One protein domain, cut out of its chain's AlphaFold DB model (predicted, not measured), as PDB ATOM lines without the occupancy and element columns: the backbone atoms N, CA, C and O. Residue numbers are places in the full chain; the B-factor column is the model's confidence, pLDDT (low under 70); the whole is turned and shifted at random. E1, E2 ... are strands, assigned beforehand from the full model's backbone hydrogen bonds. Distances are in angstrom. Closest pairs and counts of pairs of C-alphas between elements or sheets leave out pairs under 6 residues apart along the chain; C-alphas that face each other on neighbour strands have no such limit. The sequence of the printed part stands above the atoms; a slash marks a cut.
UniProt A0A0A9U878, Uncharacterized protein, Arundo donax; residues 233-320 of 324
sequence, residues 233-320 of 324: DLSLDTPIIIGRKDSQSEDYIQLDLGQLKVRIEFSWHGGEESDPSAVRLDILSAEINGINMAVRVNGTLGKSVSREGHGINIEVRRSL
ATOM      1  N   ASP A 233       4.254 -32.251 -14.197       95.00
ATOM      2  CA  ASP A 233       3.562 -33.546 -14.292       95.00
ATOM      3  C   ASP A 233       4.524 -34.665 -13.882       95.00
ATOM      4  O   ASP A 233       5.366 -35.120 -14.660       95.00
ATOM      5  N   LEU A 234       4.453 -35.065 -12.616       93.75
ATOM      6  CA  LEU A 234       5.321 -36.078 -12.030       93.75
ATOM      7  C   LEU A 234       4.514 -37.310 -11.637       93.75
ATOM      8  O   LEU A 234       3.495 -37.206 -10.959       93.75
ATOM      9  N   SER A 235       5.020 -38.489 -11.987       93.94
ATOM     10  CA  SER A 235       4.475 -39.775 -11.553       93.94
ATOM     11  C   SER A 235       5.542 -40.571 -10.816       93.94
ATOM     12  O   SER A 235       6.576 -40.921 -11.383       93.94
ATOM     13  N   LEU A 236       5.282 -40.905  -9.558       90.94
ATOM     14  CA  LEU A 236       6.162 -41.700  -8.718       90.94
ATOM     15  C   LEU A 236       5.516 -43.057  -8.436       90.94
ATOM     16  O   LEU A 236       4.399 -43.128  -7.917       90.94
ATOM     17  N   ASP A 237       6.236 -44.130  -8.756       89.50
ATOM     18  CA  ASP A 237       5.803 -45.504  -8.513       89.50
ATOM     19  C   ASP A 237       6.410 -46.059  -7.219       89.50
ATOM     20  O   ASP A 237       7.625 -46.221  -7.074       89.50
ATOM     21  N   THR A 238       5.540 -46.346  -6.259       88.00
ATOM     22  CA  THR A 238       5.818 -46.823  -4.899       88.00
ATOM     23  C   THR A 238       6.872 -46.036  -4.116       88.00
ATOM     24  O   THR A 238       7.783 -46.640  -3.531       88.00
ATOM     25  N   PRO A 239       6.790 -44.690  -4.073       89.69
ATOM     26  CA  PRO A 239       7.717 -43.926  -3.264       89.69
ATOM     27  C   PRO A 239       7.434 -44.163  -1.776       89.69
ATOM     28  O   PRO A 239       6.282 -44.199  -1.335       89.69
ATOM     29  N   ILE A 240       8.500 -44.305  -0.991       90.19
ATOM     30  CA  ILE A 240       8.420 -44.379   0.468       90.19
ATOM     31  C   ILE A 240       8.982 -43.097   1.058       90.19
ATOM     32  O   ILE A 240      10.125 -42.749   0.777       90.19
ATOM     33  N   ILE A 241       8.224 -42.462   1.946       91.25
ATOM     34  CA  ILE A 241       8.697 -41.373   2.795       91.25
ATOM     35  C   ILE A 241       8.957 -41.917   4.199       91.25
ATOM     36  O   ILE A 241       8.115 -42.594   4.787       91.25
ATOM     37  N   ILE A 242      10.127 -41.619   4.750       90.62
ATOM     38  CA  ILE A 242      10.505 -41.955   6.120       90.62
ATOM     39  C   ILE A 242      10.613 -40.660   6.917       90.62
ATOM     40  O   ILE A 242      11.497 -39.845   6.661       90.62
ATOM     41  N   GLY A 243       9.718 -40.482   7.885       89.62
ATOM     42  CA  GLY A 243       9.740 -39.377   8.839       89.62
ATOM     43  C   GLY A 243      10.333 -39.821  10.170       89.62
ATOM     44  O   GLY A 243       9.966 -40.870  10.703       89.62
ATOM     45  N   ARG A 244      11.244 -39.021  10.724       81.69
ATOM     46  CA  ARG A 244      11.900 -39.303  12.007       81.69
ATOM     47  C   ARG A 244      11.587 -38.243  13.043       81.69
ATOM     48  O   ARG A 244      11.308 -37.096  12.707       81.69
ATOM     49  N   LYS A 245      11.691 -38.645  14.309       73.19
ATOM     50  CA  LYS A 245      11.626 -37.722  15.443       73.19
ATOM     51  C   LYS A 245      12.874 -36.836  15.518       73.19
ATOM     52  O   LYS A 245      12.756 -35.634  15.715       73.19
ATOM     53  N   ASP A 246      14.052 -37.428  15.341       72.25
ATOM     54  CA  ASP A 246      15.344 -36.740  15.322       72.25
ATOM     55  C   ASP A 246      16.385 -37.565  14.542       72.25
ATOM     56  O   ASP A 246      16.124 -38.709  14.160       72.25
ATOM     57  N   SER A 247      17.565 -36.988  14.291       67.81
ATOM     58  CA  SER A 247      18.620 -37.606  13.477       67.81
ATOM     59  C   SER A 247      19.280 -38.841  14.106       67.81
ATOM     60  O   SER A 247      19.936 -39.585  13.376       67.81
ATOM     61  N   GLN A 248      19.064 -39.137  15.393       71.75
ATOM     62  CA  GLN A 248      19.698 -40.248  16.122       71.75
ATOM     63  C   GLN A 248      18.720 -41.383  16.498       71.75
ATOM     64  O   GLN A 248      19.137 -42.521  16.677       71.75
ATOM     65  N   SER A 249      17.409 -41.123  16.524       77.25
ATOM     66  CA  SER A 249      16.366 -42.100  16.871       77.25
ATOM     67  C   SER A 249      16.237 -43.277  15.888       77.25
ATOM     68  O   SER A 249      16.092 -43.089  14.678       77.25
ATOM     69  N   GLU A 250      16.221 -44.513  16.384       80.56
ATOM     70  CA  GLU A 250      15.914 -45.683  15.544       80.56
ATOM     71  C   GLU A 250      14.435 -45.783  15.152       80.56
ATOM     72  O   GLU A 250      14.092 -46.518  14.219       80.56
ATOM     73  N   ASP A 251      13.579 -45.028  15.838       87.69
ATOM     74  CA  ASP A 251      12.146 -45.016  15.613       87.69
ATOM     75  C   ASP A 251      11.806 -44.087  14.448       87.69
ATOM     76  O   ASP A 251      12.316 -42.967  14.318       87.69
ATOM     77  N   TYR A 252      10.920 -44.558  13.576       89.75
ATOM     78  CA  TYR A 252      10.497 -43.795  12.413       89.75
ATOM     79  C   TYR A 252       9.090 -44.164  11.973       89.75
ATOM     80  O   TYR A 252       8.605 -45.279  12.181       89.75
ATOM     81  N   ILE A 253       8.447 -43.212  11.310       90.38
ATOM     82  CA  ILE A 253       7.198 -43.423  10.595       90.38
ATOM     83  C   ILE A 253       7.553 -43.644   9.133       90.38
ATOM     84  O   ILE A 253       8.278 -42.857   8.527       90.38
ATOM     85  N   GLN A 254       7.056 -44.736   8.573       90.94
ATOM     86  CA  GLN A 254       7.159 -45.055   7.163       90.94
ATOM     87  C   GLN A 254       5.810 -44.822   6.505       90.94
ATOM     88  O   GLN A 254       4.800 -45.370   6.946       90.94
ATOM     89  N   LEU A 255       5.822 -44.060   5.424       90.44
ATOM     90  CA  LEU A 255       4.676 -43.804   4.579       90.44
ATOM     91  C   LEU A 255       4.984 -44.334   3.179       90.44
ATOM     92  O   LEU A 255       5.788 -43.760   2.457       90.44
ATOM     93  N   ASP A 256       4.390 -45.465   2.824       89.75
ATOM     94  CA  ASP A 256       4.392 -45.983   1.457       89.75
ATOM     95  C   ASP A 256       3.214 -45.348   0.722       89.75
ATOM     96  O   ASP A 256       2.072 -45.486   1.157       89.75
ATOM     97  N   LEU A 257       3.483 -44.598  -0.343       88.81
ATOM     98  CA  LEU A 257       2.438 -43.865  -1.056       88.81
ATOM     99  C   LEU A 257       1.755 -44.698  -2.142       88.81
ATOM    100  O   LEU A 257       0.789 -44.213  -2.723       88.81
ATOM    101  N   GLY A 258       2.231 -45.913  -2.436       89.44
ATOM    102  CA  GLY A 258       1.692 -46.731  -3.523       89.44
ATOM    103  C   GLY A 258       1.942 -46.089  -4.890       89.44
ATOM    104  O   GLY A 258       2.955 -46.359  -5.510       89.44
ATOM    105  N   GLN A 259       1.069 -45.213  -5.369       91.12
ATOM    106  CA  GLN A 259       1.316 -44.371  -6.541       91.12
ATOM    107  C   GLN A 259       1.067 -42.913  -6.173       91.12
ATOM    108  O   GLN A 259      -0.011 -42.592  -5.684       91.12
ATOM    109  N   LEU A 260       2.032 -42.036  -6.454       92.44
ATOM    110  CA  LEU A 260       1.887 -40.589  -6.292       92.44
ATOM    111  C   LEU A 260       1.928 -39.922  -7.668       92.44
ATOM    112  O   LEU A 260       2.890 -40.104  -8.412       92.44
ATOM    113  N   LYS A 261       0.918 -39.121  -7.992       94.75
ATOM    114  CA  LYS A 261       0.924 -38.224  -9.151       94.75
ATOM    115  C   LYS A 261       0.832 -36.792  -8.671       94.75
ATOM    116  O   LYS A 261       0.006 -36.504  -7.816       94.75
ATOM    117  N   VAL A 262       1.658 -35.909  -9.217       94.94
ATOM    118  CA  VAL A 262       1.650 -34.478  -8.906       94.94
ATOM    119  C   VAL A 262       1.527 -33.706 -10.203       94.94
ATOM    120  O   VAL A 262       2.342 -33.892 -11.107       94.94
ATOM    121  N   ARG A 263       0.518 -32.844 -10.289       96.00
ATOM    122  CA  ARG A 263       0.235 -32.020 -11.461       96.00
ATOM    123  C   ARG A 263       0.053 -30.572 -11.069       96.00
ATOM    124  O   ARG A 263      -0.522 -30.307 -10.022       96.00
ATOM    125  N   ILE A 264       0.523 -29.658 -11.907       93.06
ATOM    126  CA  ILE A 264       0.218 -28.233 -11.788       93.06
ATOM    127  C   ILE A 264      -0.554 -27.795 -13.026       93.06
ATOM    128  O   ILE A 264      -0.077 -27.956 -14.152       93.06
ATOM    129  N   GLU A 265      -1.727 -27.223 -12.790       91.25
ATOM    130  CA  GLU A 265      -2.572 -26.584 -13.792       91.25
ATOM    131  C   GLU A 265      -2.684 -25.084 -13.503       91.25
ATOM    132  O   GLU A 265      -2.423 -24.629 -12.387       91.25
ATOM    133  N   PHE A 266      -3.058 -24.306 -14.517       90.19
ATOM    134  CA  PHE A 266      -3.220 -22.860 -14.395       90.19
ATOM    135  C   PHE A 266      -4.652 -22.466 -14.712       90.19
ATOM    136  O   PHE A 266      -5.255 -22.987 -15.649       90.19
ATOM    137  N   SER A 267      -5.172 -21.505 -13.962       88.12
ATOM    138  CA  SER A 267      -6.499 -20.949 -14.211       88.12
ATOM    139  C   SER A 267      -6.518 -19.457 -13.921       88.12
ATOM    140  O   SER A 267      -5.789 -18.987 -13.047       88.12
ATOM    141  N   TRP A 268      -7.371 -18.729 -14.632       86.88
ATOM    142  CA  TRP A 268      -7.689 -17.341 -14.322       86.88
ATOM    143  C   TRP A 268      -8.948 -17.282 -13.461       86.88
ATOM    144  O   TRP A 268      -9.923 -17.991 -13.718       86.88
ATOM    145  N   HIS A 269      -8.918 -16.451 -12.424       85.12
ATOM    146  CA  HIS A 269     -10.046 -16.206 -11.538       85.12
ATOM    147  C   HIS A 269     -10.430 -14.726 -11.572       85.12
ATOM    148  O   HIS A 269      -9.561 -13.862 -11.592       85.12
ATOM    149  N   GLY A 270     -11.731 -14.426 -11.569       80.69
ATOM    150  CA  GLY A 270     -12.233 -13.045 -11.579       80.69
ATOM    151  C   GLY A 270     -12.266 -12.353 -12.950       80.69
ATOM    152  O   GLY A 270     -12.789 -11.251 -13.028       80.69
ATOM    153  N   GLY A 271     -11.791 -12.997 -14.022       82.12
ATOM    154  CA  GLY A 271     -11.792 -12.459 -15.387       82.12
ATOM    155  C   GLY A 271     -10.957 -13.315 -16.347       82.12
ATOM    156  O   GLY A 271     -10.544 -14.420 -15.997       82.12
ATOM    157  N   GLU A 272     -10.715 -12.806 -17.556       81.88
ATOM    158  CA  GLU A 272      -9.779 -13.395 -18.529       81.88
ATOM    159  C   GLU A 272      -8.378 -12.778 -18.388       81.88
ATOM    160  O   GLU A 272      -8.210 -11.760 -17.727       81.88
ATOM    161  N   GLU A 273      -7.365 -13.345 -19.049       76.81
ATOM    162  CA  GLU A 273      -5.974 -12.848 -19.026       76.81
ATOM    163  C   GLU A 273      -5.836 -11.351 -19.363       76.81
ATOM    164  O   GLU A 273      -4.970 -10.659 -18.823       76.81
ATOM    165  N   SER A 274      -6.698 -10.844 -20.250       76.31
ATOM    166  CA  SER A 274      -6.714  -9.436 -20.653       76.31
ATOM    167  C   SER A 274      -7.269  -8.492 -19.586       76.31
ATOM    168  O   SER A 274      -7.114  -7.280 -19.725       76.31
ATOM    169  N   ASP A 275      -7.952  -9.015 -18.566       76.75
ATOM    170  CA  ASP A 275      -8.515  -8.219 -17.481       76.75
ATOM    171  C   ASP A 275      -7.430  -7.923 -16.427       76.75
ATOM    172  O   ASP A 275      -6.891  -8.850 -15.816       76.75
ATOM    173  N   PRO A 276      -7.097  -6.645 -16.166       71.75
ATOM    174  CA  PRO A 276      -6.121  -6.276 -15.141       71.75
ATOM    175  C   PRO A 276      -6.488  -6.727 -13.721       71.75
ATOM    176  O   PRO A 276      -5.605  -6.764 -12.869       71.75
ATOM    177  N   SER A 277      -7.765  -7.027 -13.463       75.12
ATOM    178  CA  SER A 277      -8.272  -7.503 -12.172       75.12
ATOM    179  C   SER A 277      -8.313  -9.027 -12.037       75.12
ATOM    180  O   SER A 277      -8.601  -9.532 -10.952       75.12
ATOM    181  N   ALA A 278      -8.008  -9.773 -13.105       82.00
ATOM    182  CA  ALA A 278      -7.982 -11.226 -13.052       82.00
ATOM    183  C   ALA A 278      -6.740 -11.737 -12.310       82.00
ATOM    184  O   ALA A 278      -5.604 -11.348 -12.592       82.00
ATOM    185  N   VAL A 279      -6.965 -12.675 -11.392       84.06
ATOM    186  CA  VAL A 279      -5.913 -13.349 -10.629       84.06
ATOM    187  C   VAL A 279      -5.517 -14.615 -11.363       84.06
ATOM    188  O   VAL A 279      -6.352 -15.479 -11.652       84.06
ATOM    189  N   ARG A 280      -4.223 -14.757 -11.638       86.62
ATOM    190  CA  ARG A 280      -3.688 -15.990 -12.209       86.62
ATOM    191  C   ARG A 280      -3.336 -16.952 -11.084       86.62
ATOM    192  O   ARG A 280      -2.484 -16.628 -10.261       86.62
ATOM    193  N   LEU A 281      -3.939 -18.136 -11.071       87.94
ATOM    194  CA  LEU A 281      -3.680 -19.176 -10.076       87.94
ATOM    195  C   LEU A 281      -2.835 -20.311 -10.661       87.94
ATOM    196  O   LEU A 281      -3.075 -20.744 -11.793       87.94
ATOM    197  N   ASP A 282      -1.898 -20.820  -9.863       89.62
ATOM    198  CA  ASP A 282      -1.398 -22.185  -9.979       89.62
ATOM    199  C   ASP A 282      -2.236 -23.116  -9.083       89.62
ATOM    200  O   ASP A 282      -2.674 -22.757  -7.988       89.62
ATOM    201  N   ILE A 283      -2.548 -24.306  -9.589       92.62
ATOM    202  CA  ILE A 283      -3.314 -25.329  -8.875       92.62
ATOM    203  C   ILE A 283      -2.495 -26.612  -8.911       92.62
ATOM    204  O   ILE A 283      -2.427 -27.295  -9.932       92.62
ATOM    205  N   LEU A 284      -1.861 -26.939  -7.786       94.38
ATOM    206  CA  LEU A 284      -1.166 -28.199  -7.583       94.38
ATOM    207  C   LEU A 284      -2.165 -29.255  -7.118       94.38
ATOM    208  O   LEU A 284      -2.741 -29.128  -6.042       94.38
ATOM    209  N   SER A 285      -2.316 -30.320  -7.896       95.12
ATOM    210  CA  SER A 285      -3.080 -31.517  -7.547       95.12
ATOM    211  C   SER A 285      -2.128 -32.680  -7.287       95.12
ATOM    212  O   SER A 285      -1.323 -33.030  -8.152       95.12
ATOM    213  N   ALA A 286      -2.210 -33.292  -6.108       94.69
ATOM    214  CA  ALA A 286      -1.450 -34.479  -5.746       94.69
ATOM    215  C   ALA A 286      -2.389 -35.649  -5.423       94.69
ATOM    216  O   ALA A 286      -3.075 -35.641  -4.403       94.69
ATOM    217  N   GLU A 287      -2.380 -36.673  -6.274       94.06
ATOM    218  CA  GLU A 287      -3.139 -37.913  -6.091       94.06
ATOM    219  C   GLU A 287      -2.242 -39.017  -5.536       94.06
ATOM    220  O   GLU A 287      -1.203 -39.340  -6.115       94.06
ATOM    221  N   ILE A 288      -2.670 -39.636  -4.440       92.25
ATOM    222  CA  ILE A 288      -1.983 -40.737  -3.772       92.25
ATOM    223  C   ILE A 288      -2.909 -41.949  -3.742       92.25
ATOM    224  O   ILE A 288      -3.950 -41.921  -3.087       92.25
ATOM    225  N   ASN A 289      -2.509 -43.044  -4.381       89.94
ATOM    226  CA  ASN A 289      -3.289 -44.277  -4.450       89.94
ATOM    227  C   ASN A 289      -2.566 -45.428  -3.752       89.94
ATOM    228  O   ASN A 289      -1.433 -45.749  -4.095       89.94
ATOM    229  N   GLY A 290      -3.246 -46.106  -2.822       86.19
ATOM    230  CA  GLY A 290      -2.673 -47.253  -2.106       86.19
ATOM    231  C   GLY A 290      -1.749 -46.861  -0.953       86.19
ATOM    232  O   GLY A 290      -0.781 -47.569  -0.674       86.19
ATOM    233  N   ILE A 291      -2.046 -45.740  -0.290       87.81
ATOM    234  CA  ILE A 291      -1.271 -45.259   0.851       87.81
ATOM    235  C   ILE A 291      -1.280 -46.271   2.001       87.81
ATOM    236  O   ILE A 291      -2.319 -46.815   2.380       87.81
ATOM    237  N   ASN A 292      -0.109 -46.499   2.580       88.25
ATOM    238  CA  ASN A 292       0.079 -47.371   3.719       88.25
ATOM    239  C   ASN A 292       1.075 -46.741   4.694       88.25
ATOM    240  O   ASN A 292       2.164 -46.315   4.316       88.25
ATOM    241  N   MET A 293       0.709 -46.711   5.971       89.31
ATOM    242  CA  MET A 293       1.545 -46.169   7.034       89.31
ATOM    243  C   MET A 293       1.926 -47.262   8.027       89.31
ATOM    244  O   MET A 293       1.068 -48.008   8.492       89.31
ATOM    245  N   ALA A 294       3.198 -47.316   8.409       89.62
ATOM    246  CA  ALA A 294       3.690 -48.183   9.472       89.62
ATOM    247  C   ALA A 294       4.665 -47.420  10.370       89.62
ATOM    248  O   ALA A 294       5.452 -46.602   9.900       89.62
ATOM    249  N   VAL A 295       4.636 -47.705  11.668       90.06
ATOM    250  CA  VAL A 295       5.567 -47.117  12.640       90.06
ATOM    251  C   VAL A 295       6.562 -48.189  13.052       90.06
ATOM    252  O   VAL A 295       6.159 -49.295  13.413       90.06
ATOM    253  N   ARG A 296       7.857 -47.886  12.994       86.81
ATOM    254  CA  ARG A 296       8.897 -48.729  13.581       86.81
ATOM    255  C   ARG A 296       9.258 -48.193  14.957       86.81
ATOM    256  O   ARG A 296       9.588 -47.018  15.076       86.81
ATOM    257  N   VAL A 297       9.222 -49.076  15.953       85.06
ATOM    258  CA  VAL A 297       9.662 -48.796  17.326       85.06
ATOM    259  C   VAL A 297      10.615 -49.902  17.769       85.06
ATOM    260  O   VAL A 297      10.304 -51.081  17.574       85.06
ATOM    261  N   ASN A 298      11.771 -49.549  18.338       80.44
ATOM    262  CA  ASN A 298      12.775 -50.505  18.838       80.44
ATOM    263  C   ASN A 298      13.137 -51.597  17.806       80.44
ATOM    264  O   ASN A 298      13.124 -52.794  18.094       80.44
ATOM    265  N   GLY A 299      13.363 -51.196  16.552       75.00
ATOM    266  CA  GLY A 299      13.740 -52.108  15.466       75.00
ATOM    267  C   GLY A 299      12.603 -52.958  14.876       75.00
ATOM    268  O   GLY A 299      12.778 -53.525  13.797       75.00
ATOM    269  N   THR A 300      11.421 -53.002  15.498       80.06
ATOM    270  CA  THR A 300      10.282 -53.799  15.014       80.06
ATOM    271  C   THR A 300       9.298 -52.922  14.249       80.06
ATOM    272  O   THR A 300       8.779 -51.939  14.779       80.06
ATOM    273  N   LEU A 301       9.035 -53.259  12.982       82.31
ATOM    274  CA  LEU A 301       8.015 -52.567  12.193       82.31
ATOM    275  C   LEU A 301       6.627 -53.015  12.667       82.31
ATOM    276  O   LEU A 301       6.299 -54.201  12.612       82.31
ATOM    277  N   GLY A 302       5.826 -52.062  13.135       80.88
ATOM    278  CA  GLY A 302       4.440 -52.289  13.509       80.88
ATOM    279  C   GLY A 302       3.573 -52.685  12.313       80.88
ATOM    280  O   GLY A 302       3.965 -52.567  11.150       80.88
ATOM    281  N   LYS A 303       2.359 -53.155  12.608       80.75
ATOM    282  CA  LYS A 303       1.351 -53.402  11.571       80.75
ATOM    283  C   LYS A 303       0.947 -52.085  10.911       80.75
ATOM    284  O   LYS A 303       1.049 -51.022  11.522       80.75
ATOM    285  N   SER A 304       0.466 -52.191   9.675       77.56
ATOM    286  CA  SER A 304      -0.123 -51.061   8.966       77.56
ATOM    287  C   SER A 304      -1.203 -50.391   9.820       77.56
ATOM    288  O   SER A 304      -2.062 -51.069  10.390       77.56
ATOM    289  N   VAL A 305      -1.132 -49.066   9.908       74.38
ATOM    290  CA  VAL A 305      -2.099 -48.220  10.616       74.38
ATOM    291  C   VAL A 305      -3.330 -47.953   9.734       74.38
ATOM    292  O   VAL A 305      -4.398 -47.630  10.249       74.38
ATOM    293  N   SER A 306      -3.225 -48.142   8.413       64.44
ATOM    294  CA  SER A 306      -4.326 -47.945   7.467       64.44
ATOM    295  C   SER A 306      -5.165 -49.214   7.291       64.44
ATOM    296  O   SER A 306      -4.651 -50.265   6.908       64.44
ATOM    297  N   ARG A 307      -6.479 -49.101   7.503       56.56
ATOM    298  CA  ARG A 307      -7.478 -50.032   6.954       56.56
ATOM    299  C   ARG A 307      -7.884 -49.496   5.582       56.56
ATOM    300  O   ARG A 307      -8.212 -48.320   5.528       56.56
ATOM    301  N   GLU A 308      -7.787 -50.321   4.533       56.91
ATOM    302  CA  GLU A 308      -8.187 -50.053   3.131       56.91
ATOM    303  C   GLU A 308      -8.511 -48.578   2.827       56.91
ATOM    304  O   GLU A 308      -9.661 -48.147   2.880       56.91
ATOM    305  N   GLY A 309      -7.472 -47.781   2.568       55.66
ATOM    306  CA  GLY A 309      -7.633 -46.367   2.247       55.66
ATOM    307  C   GLY A 309      -8.040 -46.181   0.789       55.66
ATOM    308  O   GLY A 309      -7.332 -46.626  -0.115       55.66
ATOM    309  N   HIS A 310      -9.154 -45.488   0.557       66.06
ATOM    310  CA  HIS A 310      -9.411 -44.834  -0.726       66.06
ATOM    311  C   HIS A 310      -8.311 -43.788  -0.990       66.06
ATOM    312  O   HIS A 310      -7.710 -43.275  -0.045       66.06
ATOM    313  N   GLY A 311      -7.997 -43.519  -2.261       77.12
ATOM    314  CA  GLY A 311      -6.922 -42.592  -2.627       77.12
ATOM    315  C   GLY A 311      -7.081 -41.210  -1.979       77.12
ATOM    316  O   GLY A 311      -8.199 -40.745  -1.758       77.12
ATOM    317  N   ILE A 312      -5.962 -40.565  -1.649       88.06
ATOM    318  CA  ILE A 312      -5.927 -39.199  -1.114       88.06
ATOM    319  C   ILE A 312      -5.697 -38.248  -2.286       88.06
ATOM    320  O   ILE A 312      -4.755 -38.443  -3.048       88.06
ATOM    321  N   ASN A 313      -6.521 -37.211  -2.401       91.19
ATOM    322  CA  ASN A 313      -6.277 -36.101  -3.314       91.19
ATOM    323  C   ASN A 313      -6.021 -34.830  -2.499       91.19
ATOM    324  O   ASN A 313      -6.793 -34.509  -1.592       91.19
ATOM    325  N   ILE A 314      -4.918 -34.146  -2.787       92.19
ATOM    326  CA  ILE A 314      -4.517 -32.894  -2.149       92.19
ATOM    327  C   ILE A 314      -4.482 -31.826  -3.230       92.19
ATOM    328  O   ILE A 314      -3.758 -31.971  -4.210       92.19
ATOM    329  N   GLU A 315      -5.214 -30.739  -3.017       93.81
ATOM    330  CA  GLU A 315      -5.184 -29.577  -3.896       93.81
ATOM    331  C   GLU A 315      -4.605 -28.377  -3.142       93.81
ATOM    332  O   GLU A 315      -5.037 -28.058  -2.032       93.81
ATOM    333  N   VAL A 316      -3.615 -27.719  -3.738       92.06
ATOM    334  CA  VAL A 316      -3.008 -26.487  -3.227       92.06
ATOM    335  C   VAL A 316      -3.114 -25.432  -4.312       92.06
ATOM    336  O   VAL A 316      -2.763 -25.690  -5.458       92.06
ATOM    337  N   ARG A 317      -3.589 -24.241  -3.950       89.88
ATOM    338  CA  ARG A 317      -3.722 -23.109  -4.870       89.88
ATOM    339  C   ARG A 317      -2.829 -21.970  -4.413       89.88
ATOM    340  O   ARG A 317      -2.842 -21.646  -3.224       89.88
ATOM    341  N   ARG A 318      -2.105 -21.343  -5.332       85.81
ATOM    342  CA  ARG A 318      -1.338 -20.124  -5.067       85.81
ATOM    343  C   ARG A 318      -1.541 -19.121  -6.206       85.81
ATOM    344  O   ARG A 318      -1.781 -19.479  -7.355       85.81
ATOM    345  N   SER A 319      -1.479 -17.835  -5.875       84.19
ATOM    346  CA  SER A 319      -1.487 -16.768  -6.872       84.19
ATOM    347  C   SER A 319      -0.105 -16.613  -7.513       84.19
ATOM    348  O   SER A 319       0.930 -16.588  -6.841       84.19
ATOM    349  N   LEU A 320      -0.095 -16.538  -8.843       78.50
ATOM    350  CA  LEU A 320       1.071 -16.213  -9.668       78.50
ATOM    351  C   LEU A 320       1.095 -14.739 -10.064       78.50
ATOM    352  O   LEU A 320       2.169 -14.176 -10.246       78.50
TER     353      LEU A 320
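AT A GLANCE: This is residues 233 to 320 of the 324 residues of an uncharacterized protein of Arundo donax (UniProt A0A0A9U878). A long, thin ribbon of strands is sharply bent into an open V: one arm is the four-stranded sheet of E1, E4, E5 and E7, the other the three-stranded sheet of E2, E3 and E6. Three times the chain passes the corner, from E1 to E2, from E3 to E4 and from E5 to E6; residues 298 to 311 lead back from the short arm to E7 at an edge of the long one. The printed part has 88 residues with seven named strands, E1 to E7 in order, and no named helix; its class is all strand. The sheet orders are E1, E4, E5, E7 and E2, E3, E6, both antiparallel. The whole is only just extended, close to loose, with a radius of gyration of the C-alphas of 18.6 A and spans of 60 by 29 by 19 A.

IN THESE COORDINATES: Find C-alpha 233 at (3.562, -33.546, -14.292), where E1 begins; it runs to residue 237, 13.5 A. E2 holds residues 240 to 244, 13.1 A, and E3 residues 252 to 256, 12.7 A. From C-alpha 259 at (1.316, -44.371, -6.541), E4 runs 30.8 A to residue 269. E5 returns through residues 279 to 289, 31.6 A. E6 takes residues 292 to 297, 16.7 A. E7, residues 312 to 320, covers 25.5 A and ends at C-alpha 320, (1.071, -16.213, -9.668).

HOW THE PARTS SIT: Begin in the larger sheet, which is twisted, with E1 and E7 as edge strands. E1 and E4 are antiparallel at 164 degrees; look for N 234 and O 262, 2.8 A apart. E4 and E5 form a hairpin at 162 degrees, with N 263 and O 285 at 2.8 A. E5 and E7 are antiparallel at 162 degrees, with N 284 and O 316 at 2.8 A. At the corner, E1 runs on into E2 at 84 degrees, E3 into E4 at 75 degrees and E5 into E6 at 70 degrees, each across a break of 2 residues. In the other sheet, E2 and E3 form a hairpin at 162 degrees, with N 241 and O 255 at 2.8 A. E3 and E6 are antiparallel at 161 degrees, with N 254 and O 294 at 2.8 A. Strands of different sheets are apart, among them E2 and E7.

THE WHOLE: The two C-alphas farthest apart, those of Ser 274 and Asn 298, are 60.2 A from each other. The printed part has no cut. The link from E6 to E7, 14 residues, is long; near its beginning, residues 300 to 301 pair antiparallel with residues 296 to 297 of E6. Mean pLDDT of the printed part is 84.8; residue 247 and residues 306 to 310 are under 70.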